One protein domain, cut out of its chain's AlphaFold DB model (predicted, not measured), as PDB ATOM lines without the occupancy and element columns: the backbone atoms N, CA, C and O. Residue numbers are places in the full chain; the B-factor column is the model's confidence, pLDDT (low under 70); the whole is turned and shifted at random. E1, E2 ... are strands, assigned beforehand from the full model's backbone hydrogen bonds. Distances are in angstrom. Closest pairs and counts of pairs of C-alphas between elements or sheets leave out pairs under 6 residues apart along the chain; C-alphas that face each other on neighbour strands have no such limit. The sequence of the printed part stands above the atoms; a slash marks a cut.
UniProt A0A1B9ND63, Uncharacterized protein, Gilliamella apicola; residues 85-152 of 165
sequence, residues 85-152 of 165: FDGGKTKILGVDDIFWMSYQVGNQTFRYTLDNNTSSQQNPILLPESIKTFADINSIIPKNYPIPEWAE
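What this domain is: This is residues 85 to 152 of the 165 residues of an uncharacterized protein of Gilliamella apicola (UniProt A0A1B9ND63). With little regular structure, this is a small three-stranded sheet, the hairpin E1 and E2 with short E3 beside E1, among long loops and tails; residues 86 to 94, 118 to 124 and 145 to 152 stick out. The 68 printed residues hold three named strands, E1, E2, E3 along the chain, and no named helix; the sheet's order is E2, E1, E3, antiparallel, and the class is all strand, with 15 residues in named elements. The whole is loose, with a radius of gyration of the C-alphas of 14.4 A and spans of 38 by 36 by 28 A.

How they stand to each other: E1, residues 100 to 105, is the inner strand. E2, residues 108 to 113, is antiparallel to it at 166 degrees; N 103 and O 110 are 3.0 A apart, within hydrogen-bond range. E3, residues 137 to 139, is antiparallel to E1 at 153 degrees, with N 138 and O 102 at 2.7 A, within hydrogen-bond range. E2 and E3 are apart.

Where its parts are: E1 begins at C-alpha 100 (21.557, 5.850, -39.830) and measures 17.1 A, E2 16.5 A. E3, 6.4 A, ends at C-alpha 139 (16.371, 2.952, -39.152).

The domain as a whole: The C-alphas farthest apart, of Gly 87 and Gln 122, are 40.4 A apart. The printed part has no cut. The link E2 to E3 is long. Residues 85, 88 and 142 to 152 have pLDDT under 70.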
ATOM      1  N   PHE A  85      20.980  -6.537 -31.130       68.00
ATOM      2  CA  PHE A  85      19.624  -6.979 -31.451       68.00
ATOM      3  C   PHE A  85      19.486  -8.460 -31.148       68.00
ATOM      4  O   PHE A  85      20.416  -9.055 -30.617       68.00
ATOM      5  N   ASP A  86      18.307  -9.024 -31.427       73.12
ATOM      6  CA  ASP A  86      18.060 -10.471 -31.529       73.12
ATOM      7  C   ASP A  86      18.640 -11.357 -30.404       73.12
ATOM      8  O   ASP A  86      18.989 -12.520 -30.618       73.12
ATOM      9  N   GLY A  87      18.694 -10.812 -29.182       72.12
ATOM     10  CA  GLY A  87      19.240 -11.491 -28.005       72.12
ATOM     11  C   GLY A  87      20.773 -11.547 -27.953       72.12
ATOM     12  O   GLY A  87      21.318 -12.404 -27.262       72.12
ATOM     13  N   GLY A  88      21.472 -10.671 -28.675       69.38
ATOM     14  CA  GLY A  88      22.928 -10.539 -28.652       69.38
ATOM     15  C   GLY A  88      23.665 -11.033 -29.899       69.38
ATOM     16  O   GLY A  88      24.900 -11.049 -29.867       69.38
ATOM     17  N   LYS A  89      22.976 -11.468 -30.970       74.75
ATOM     18  CA  LYS A  89      23.650 -12.084 -32.132       74.75
ATOM     19  C   LYS A  89      24.181 -11.030 -33.092       74.75
ATOM     20  O   LYS A  89      25.318 -11.139 -33.543       74.75
ATOM     21  N   THR A  90      23.395  -9.994 -33.359       75.06
ATOM     22  CA  THR A  90      23.841  -8.827 -34.118       75.06
ATOM     23  C   THR A  90      24.337  -7.779 -33.140       75.06
ATOM     24  O   THR A  90      23.557  -7.262 -32.345       75.06
ATOM     25  N   LYS A  91      25.634  -7.474 -33.195       79.56
ATOM     26  CA  LYS A  91      26.287  -6.453 -32.373       79.56
ATOM     27  C   LYS A  91      26.677  -5.286 -33.259       79.56
ATOM     28  O   LYS A  91      27.302  -5.485 -34.296       79.56
ATOM     29  N   ILE A  92      26.342  -4.087 -32.820       75.00
ATOM     30  CA  ILE A  92      26.824  -2.852 -33.410       75.00
ATOM     31  C   ILE A  92      28.109  -2.445 -32.704       75.00
ATOM     32  O   ILE A  92      28.149  -2.347 -31.477       75.00
ATOM     33  N   LEU A  93      29.147  -2.215 -33.506       76.81
ATOM     34  CA  LEU A  93      30.488  -1.882 -33.036       76.81
ATOM     35  C   LEU A  93      30.898  -0.445 -33.390       76.81
ATOM     36  O   LEU A  93      31.806   0.086 -32.754       76.81
ATOM     37  N   GLY A  94      30.246   0.177 -34.377       73.94
ATOM     38  CA  GLY A  94      30.521   1.541 -34.829       73.94
ATOM     39  C   GLY A  94      29.360   2.504 -34.589       73.94
ATOM     40  O   GLY A  94      28.210   2.102 -34.435       73.94
ATOM     41  N   VAL A  95      29.659   3.803 -34.579       73.50
ATOM     42  CA  VAL A  95      28.665   4.869 -34.367       73.50
ATOM     43  C   VAL A  95      27.763   5.038 -35.600       73.50
ATOM     44  O   VAL A  95      26.561   5.251 -35.453       73.50
ATOM     45  N   ASP A  96      28.291   4.831 -36.810       74.56
ATOM     46  CA  ASP A  96      27.519   4.862 -38.068       74.56
ATOM     47  C   ASP A  96      26.469   3.754 -38.173       74.56
ATOM     48  O   ASP A  96      25.435   3.907 -38.827       74.56
ATOM     49  N   ASP A  97      26.718   2.635 -37.500       76.38
ATOM     50  CA  ASP A  97      25.783   1.518 -37.426       76.38
ATOM     51  C   ASP A  97      24.627   1.814 -36.454       76.38
ATOM     52  O   ASP A  97      23.576   1.176 -36.549       76.38
ATOM     53  N   ILE A  98      24.800   2.795 -35.555       78.50
ATOM     54  CA  ILE A  98      23.770   3.294 -34.631       78.50
ATOM     55  C   ILE A  98      22.957   4.412 -35.288       78.50
ATOM     56  O   ILE A  98      21.728   4.389 -35.251       78.50
ATOM     57  N   PHE A  99      23.626   5.390 -35.895       81.94
ATOM     58  CA  PHE A  99      22.987   6.603 -36.402       81.94
ATOM     59  C   PHE A  99      22.889   6.575 -37.920       81.94
ATOM     60  O   PHE A  99      23.688   7.181 -38.633       81.94
ATOM     61  N   TRP A 100      21.868   5.878 -38.411       87.62
ATOM     62  CA  TRP A 100      21.557   5.850 -39.830       87.62
ATOM     63  C   TRP A 100      20.058   5.884 -40.103       87.62
ATOM     64  O   TRP A 100      19.226   5.456 -39.298       87.62
ATOM     65  N   MET A 101      19.736   6.350 -41.302       90.06
ATOM     66  CA  MET A 101      18.400   6.331 -41.870       90.06
ATOM     67  C   MET A 101      18.498   5.957 -43.347       90.06
ATOM     68  O   MET A 101      19.405   6.406 -44.048       90.06
ATOM     69  N   SER A 102      17.578   5.142 -43.849       93.19
ATOM     70  CA  SER A 102      17.446   4.919 -45.284       93.19
ATOM     71  C   SER A 102      16.001   4.800 -45.734       93.19
ATOM     72  O   SER A 102      15.119   4.481 -44.949       93.19
ATOM     73  N   TYR A 103      15.749   5.044 -47.013       93.44
ATOM     74  CA  TYR A 103      14.451   4.815 -47.643       93.44
ATOM     75  C   TYR A 103      14.648   4.360 -49.093       93.44
ATOM     76  O   TYR A 103      15.742   4.481 -49.653       93.44
ATOM     77  N   GLN A 104      13.599   3.791 -49.684       94.12
ATOM     78  CA  GLN A 104      13.616   3.268 -51.052       94.12
ATOM     79  C   GLN A 104      12.703   4.091 -51.955       94.12
ATOM     80  O   GLN A 104      11.560   4.366 -51.601       94.12
ATOM     81  N   VAL A 105      13.181   4.426 -53.150       92.31
ATOM     82  CA  VAL A 105      12.369   5.021 -54.217       92.31
ATOM     83  C   VAL A 105      12.531   4.155 -55.458       92.31
ATOM     84  O   VAL A 105      13.590   4.139 -56.088       92.31
ATOM     85  N   GLY A 106      11.499   3.379 -55.792       89.81
ATOM     86  CA  GLY A 106      11.609   2.339 -56.816       89.81
ATOM     87  C   GLY A 106      12.711   1.337 -56.457       89.81
ATOM     88  O   GLY A 106      12.619   0.661 -55.438       89.81
ATOM     89  N   ASN A 107      13.767   1.283 -57.274       92.31
ATOM     90  CA  ASN A 107      14.926   0.403 -57.063       92.31
ATOM     91  C   ASN A 107      16.135   1.115 -56.428       92.31
ATOM     92  O   ASN A 107      17.215   0.531 -56.350       92.31
ATOM     93  N   GLN A 108      15.998   2.386 -56.037       94.62
ATOM     94  CA  GLN A 108      17.093   3.179 -55.480       94.62
ATOM     95  C   GLN A 108      16.980   3.290 -53.963       94.62
ATOM     96  O   GLN A 108      15.950   3.707 -53.436       94.62
ATOM     97  N   THR A 109      18.080   2.980 -53.279       94.06
ATOM     98  CA  THR A 109      18.222   3.151 -51.833       94.06
ATOM     99  C   THR A 109      18.961   4.441 -51.524       94.06
ATOM    100  O   THR A 109      20.107   4.612 -51.933       94.06
ATOM    101  N   PHE A 110      18.343   5.306 -50.731       93.88
ATOM    102  CA  PHE A 110      18.984   6.494 -50.178       93.88
ATOM    103  C   PHE A 110      19.369   6.191 -48.738       93.88
ATOM    104  O   PHE A 110      18.505   5.793 -47.962       93.88
ATOM    105  N   ARG A 111      20.653   6.317 -48.382       93.31
ATOM    106  CA  ARG A 111      21.172   6.001 -47.041       93.31
ATOM    107  C   ARG A 111      22.003   7.153 -46.493       93.31
ATOM    108  O   ARG A 111      22.978   7.563 -47.116       93.31
ATOM    109  N   TYR A 112      21.653   7.573 -45.286       91.81
ATOM    110  CA  TYR A 112      22.325   8.612 -44.525       91.81
ATOM    111  C   TYR A 112      22.917   8.013 -43.250       91.81
ATOM    112  O   TYR A 112      22.238   7.257 -42.555       91.81
ATOM    113  N   THR A 113      24.169   8.338 -42.969       89.62
ATOM    114  CA  THR A 113      24.925   8.027 -41.750       89.62
ATOM    115  C   THR A 113      25.469   9.330 -41.169       89.62
ATOM    116  O   THR A 113      25.262  10.400 -41.746       89.62
ATOM    117  N   LEU A 114      26.167   9.267 -40.036       84.44
ATOM    118  CA  LEU A 114      26.766  10.458 -39.438       84.44
ATOM    119  C   LEU A 114      27.768  11.126 -40.396       84.44
ATOM    120  O   LEU A 114      27.723  12.337 -40.587       84.44
ATOM    121  N   ASP A 115      28.594  10.322 -41.062       86.62
ATOM    122  CA  ASP A 115      29.677  10.805 -41.925       86.62
ATOM    123  C   ASP A 115      29.226  11.418 -43.258       86.62
ATOM    124  O   ASP A 115      29.926  12.258 -43.825       86.62
ATOM    125  N   ASN A 116      28.079  10.996 -43.798       90.19
ATOM    126  CA  ASN A 116      27.626  11.425 -45.125       90.19
ATOM    127  C   ASN A 116      26.426  12.386 -45.091       90.19
ATOM    128  O   ASN A 116      25.990  12.870 -46.140       90.19
ATOM    129  N   ASN A 117      25.883  12.663 -43.904       89.38
ATOM    130  CA  ASN A 117      24.750  13.553 -43.748       89.38
ATOM    131  C   ASN A 117      25.201  15.021 -43.723       89.38
ATOM    132  O   ASN A 117      25.678  15.527 -42.712       89.38
ATOM    133  N   THR A 118      24.978  15.731 -44.828       92.00
ATOM    134  CA  THR A 118      25.252  17.174 -44.964       92.00
ATOM    135  C   THR A 118      24.023  18.053 -44.712       92.00
ATOM    136  O   THR A 118      24.019  19.237 -45.060       92.00
ATOM    137  N   SER A 119      22.958  17.485 -44.138       90.69
ATOM    138  CA  SER A 119      21.730  18.227 -43.858       90.69
ATOM    139  C   SER A 119      21.939  19.325 -42.815       90.69
ATOM    140  O   SER A 119      22.757  19.208 -41.902       90.69
ATOM    141  N   SER A 120      21.166  20.396 -42.941       91.38
ATOM    142  CA  SER A 120      21.109  21.497 -41.982       91.38
ATOM    143  C   SER A 120      19.681  22.027 -41.880       91.38
ATOM    144  O   SER A 120      18.802  21.616 -42.636       91.38
ATOM    145  N   GLN A 121      19.441  22.980 -40.976       92.81
ATOM    146  CA  GLN A 121      18.136  23.639 -40.879       92.81
ATOM    147  C   GLN A 121      17.731  24.317 -42.202       92.81
ATOM    148  O   GLN A 121      16.562  24.306 -42.568       92.81
ATOM    149  N   GLN A 122      18.698  24.874 -42.939       95.44
ATOM    150  CA  GLN A 122      18.469  25.517 -44.237       95.44
ATOM    151  C   GLN A 122      18.492  24.528 -45.413       95.44
ATOM    152  O   GLN A 122      18.015  24.862 -46.494       95.44
ATOM    153  N   ASN A 123      19.046  23.329 -45.220       92.62
ATOM    154  CA  ASN A 123      19.140  22.278 -46.231       92.62
ATOM    155  C   ASN A 123      18.694  20.925 -45.645       92.62
ATOM    156  O   ASN A 123      19.539  20.075 -45.343       92.62
ATOM    157  N   PRO A 124      17.385  20.729 -45.411       92.56
ATOM    158  CA  PRO A 124      16.870  19.494 -44.831       92.56
ATOM    159  C   PRO A 124      16.911  18.328 -45.831       92.56
ATOM    160  O   PRO A 124      16.923  18.521 -47.047       92.56
ATOM    161  N   ILE A 125      16.860  17.091 -45.321       90.44
ATOM    162  CA  ILE A 125      16.622  15.903 -46.153       90.44
ATOM    163  C   ILE A 125      15.144  15.900 -46.555       90.44
ATOM    164  O   ILE A 125      14.269  15.676 -45.720       90.44
ATOM    165  N   LEU A 126      14.865  16.155 -47.834       90.56
ATOM    166  CA  LEU A 126      13.509  16.134 -48.377       90.56
ATOM    167  C   LEU A 126      13.105  14.705 -48.745       90.56
ATOM    168  O   LEU A 126      13.760  14.055 -49.561       90.56
ATOM    169  N   LEU A 127      12.007  14.230 -48.158       91.25
ATOM    170  CA  LEU A 127      11.443  12.925 -48.484       91.25
ATOM    171  C   LEU A 127      10.515  13.034 -49.707       91.25
ATOM    172  O   LEU A 127       9.714  13.967 -49.781       91.25
ATOM    173  N   PRO A 128      10.602  12.102 -50.670       91.25
ATOM    174  CA  PRO A 128       9.694  12.076 -51.810       91.25
ATOM    175  C   PRO A 128       8.297  11.606 -51.389       91.25
ATOM    176  O   PRO A 128       8.152  10.877 -50.412       91.25
ATOM    177  N   GLU A 129       7.270  11.943 -52.174       89.19
ATOM    178  CA  GLU A 129       5.855  11.640 -51.869       89.19
ATOM    179  C   GLU A 129       5.539  10.145 -51.669       89.19
ATOM    180  O   GLU A 129       4.515   9.788 -51.078       89.19
ATOM    181  N   SER A 130       6.398   9.256 -52.174       87.38
ATOM    182  CA  SER A 130       6.285   7.810 -51.970       87.38
ATOM    183  C   SER A 130       6.593   7.373 -50.535       87.38
ATOM    184  O   SER A 130       6.252   6.253 -50.172       87.38
ATOM    185  N   ILE A 131       7.238   8.224 -49.735       89.06
ATOM    186  CA  ILE A 131       7.586   7.979 -48.334       89.06
ATOM    187  C   ILE A 131       6.584   8.741 -47.471       89.06
ATOM    188  O   ILE A 131       6.642   9.965 -47.382       89.06
ATOM    189  N   LYS A 132       5.637   8.025 -46.858       82.75
ATOM    190  CA  LYS A 132       4.502   8.645 -46.148       82.75
ATOM    191  C   LYS A 132       4.521   8.393 -44.653       82.75
ATOM    192  O   LYS A 132       3.914   9.140 -43.892       82.75
ATOM    193  N   THR A 133       5.179   7.326 -44.228       82.88
ATOM    194  CA  THR A 133       5.160   6.860 -42.847       82.88
ATOM    195  C   THR A 133       6.566   6.519 -42.372       82.88
ATOM    196  O   THR A 133       7.458   6.223 -43.165       82.88
ATOM    197  N   PHE A 134       6.762   6.467 -41.052       79.88
ATOM    198  CA  PHE A 134       8.001   5.931 -40.479       79.88
ATOM    199  C   PHE A 134       8.253   4.471 -40.871       79.88
ATOM    200  O   PHE A 134       9.396   4.027 -40.847       79.88
ATOM    201  N   ALA A 135       7.220   3.720 -41.271       83.62
ATOM    202  CA  ALA A 135       7.403   2.365 -41.773       83.62
ATOM    203  C   ALA A 135       8.135   2.336 -43.127       83.62
ATOM    204  O   ALA A 135       8.854   1.370 -43.399       83.62
ATOM    205  N   ASP A 136       8.029   3.403 -43.922       86.94
ATOM    206  CA  ASP A 136       8.720   3.562 -45.209       86.94
ATOM    207  C   ASP A 136      10.195   3.968 -45.034       86.94
ATOM    208  O   ASP A 136      10.996   3.891 -45.969       86.94
ATOM    209  N   ILE A 137      10.570   4.363 -43.812       89.38
ATOM    210  CA  ILE A 137      11.923   4.737 -43.421       89.38
ATOM    211  C   ILE A 137      12.549   3.582 -42.636       89.38
ATOM    212  O   ILE A 137      12.055   3.130 -41.607       89.38
ATOM    213  N   ASN A 138      13.680   3.087 -43.107       89.44
ATOM    214  CA  ASN A 138      14.502   2.141 -42.377       89.44
ATOM    215  C   ASN A 138      15.425   2.902 -41.425       89.44
ATOM    216  O   ASN A 138      16.138   3.818 -41.824       89.44
ATOM    217  N   SER A 139      15.426   2.493 -40.164       85.69
ATOM    218  CA  SER A 139      16.371   2.952 -39.152       85.69
ATOM    219  C   SER A 139      16.598   1.832 -38.140       85.69
ATOM    220  O   SER A 139      15.961   0.777 -38.205       85.69
ATOM    221  N   ILE A 140      17.497   2.075 -37.195       78.19
ATOM    222  CA  ILE A 140      17.746   1.189 -36.059       78.19
ATOM    223  C   ILE A 140      16.588   1.142 -35.050       78.19
ATOM    224  O   ILE A 140      16.493   0.217 -34.242       78.19
ATOM    225  N   ILE A 141      15.722   2.158 -35.067       70.69
ATOM    226  CA  ILE A 141      14.630   2.290 -34.111       70.69
ATOM    227  C   ILE A 141      13.516   1.324 -34.533       70.69
ATOM    228  O   ILE A 141      13.093   1.348 -35.694       70.69
ATOM    229  N   PRO A 142      13.017   0.471 -33.621       66.88
ATOM    230  CA  PRO A 142      11.911  -0.422 -33.925       66.88
ATOM    231  C   PRO A 142      10.702   0.346 -34.465       66.88
ATOM    232  O   PRO A 142      10.205   1.274 -33.832       66.88
ATOM    233  N   LYS A 143      10.193  -0.090 -35.620       66.56
ATOM    234  CA  LYS A 143       9.032   0.517 -36.295       66.56
ATOM    235  C   LYS A 143       7.711   0.319 -35.539       66.56
ATOM    236  O   LYS A 143       6.742   1.011 -35.820       66.56
ATOM    237  N   ASN A 144       7.686  -0.600 -34.574       60.38
ATOM    238  CA  ASN A 144       6.503  -0.955 -33.787       60.38
ATOM    239  C   ASN A 144       6.426  -0.173 -32.471       60.38
ATOM    240  O   ASN A 144       6.080  -0.748 -31.437       60.38
ATOM    241  N   TYR A 145       6.769   1.116 -32.475       52.12
ATOM    242  CA  TYR A 145       6.388   1.943 -31.338       52.12
ATOM    243  C   TYR A 145       4.858   2.067 -31.374       52.12
ATOM    244  O   TYR A 145       4.338   2.519 -32.399       52.12
ATOM    245  N   PRO A 146       4.122   1.607 -30.343       51.16
ATOM    246  CA  PRO A 146       2.683   1.810 -30.305       51.16
ATOM    247  C   PRO A 146       2.442   3.307 -30.442       51.16
ATOM    248  O   PRO A 146       3.091   4.096 -29.753       51.16
ATOM    249  N   ILE A 147       1.568   3.682 -31.376       53.84
ATOM    250  CA  ILE A 147       1.093   5.055 -31.499       53.84
ATOM    251  C   ILE A 147       0.548   5.395 -30.109       53.84
ATOM    252  O   ILE A 147      -0.379   4.724 -29.654       53.84
ATOM    253  N   PRO A 148       1.190   6.300 -29.356       53.66
ATOM    254  CA  PRO A 148       0.719   6.597 -28.017       53.66
ATOM    255  C   PRO A 148      -0.702   7.149 -28.126       53.66
ATOM    256  O   PRO A 148      -1.009   7.844 -29.083       53.66
ATOM    257  N   GLU A 149      -1.561   6.839 -27.160       52.34
ATOM    258  CA  GLU A 149      -3.009   7.129 -27.180       52.34
ATOM    259  C   GLU A 149      -3.342   8.602 -27.506       52.34
ATOM    260  O   GLU A 149      -4.368   8.902 -28.106       52.34
ATOM    261  N   TRP A 150      -2.420   9.534 -27.226       54.62
ATOM    262  CA  TRP A 150      -2.531  10.943 -27.630       54.62
ATOM    263  C   TRP A 150      -2.453  11.198 -29.148       54.62
ATOM    264  O   TRP A 150      -2.747  12.306 -29.588       54.62
ATOM    265  N   ALA A 151      -2.045  10.213 -29.945       53.72
ATOM    266  CA  ALA A 151      -1.929  10.263 -31.402       53.72
ATOM    267  C   ALA A 151      -3.030   9.462 -32.126       53.72
ATOM    268  O   ALA A 151      -3.033   9.423 -33.356       53.72
ATOM    269  N   GLU A 152      -3.973   8.848 -31.401       51.44
ATOM    270  CA  GLU A 152      -5.120   8.143 -31.998       51.44
ATOM    271  C   GLU A 152      -6.325   9.050 -32.294       51.44
ATOM    272  O   GLU A 152      -7.272   8.616 -32.953       51.44
TER     273      GLU A 152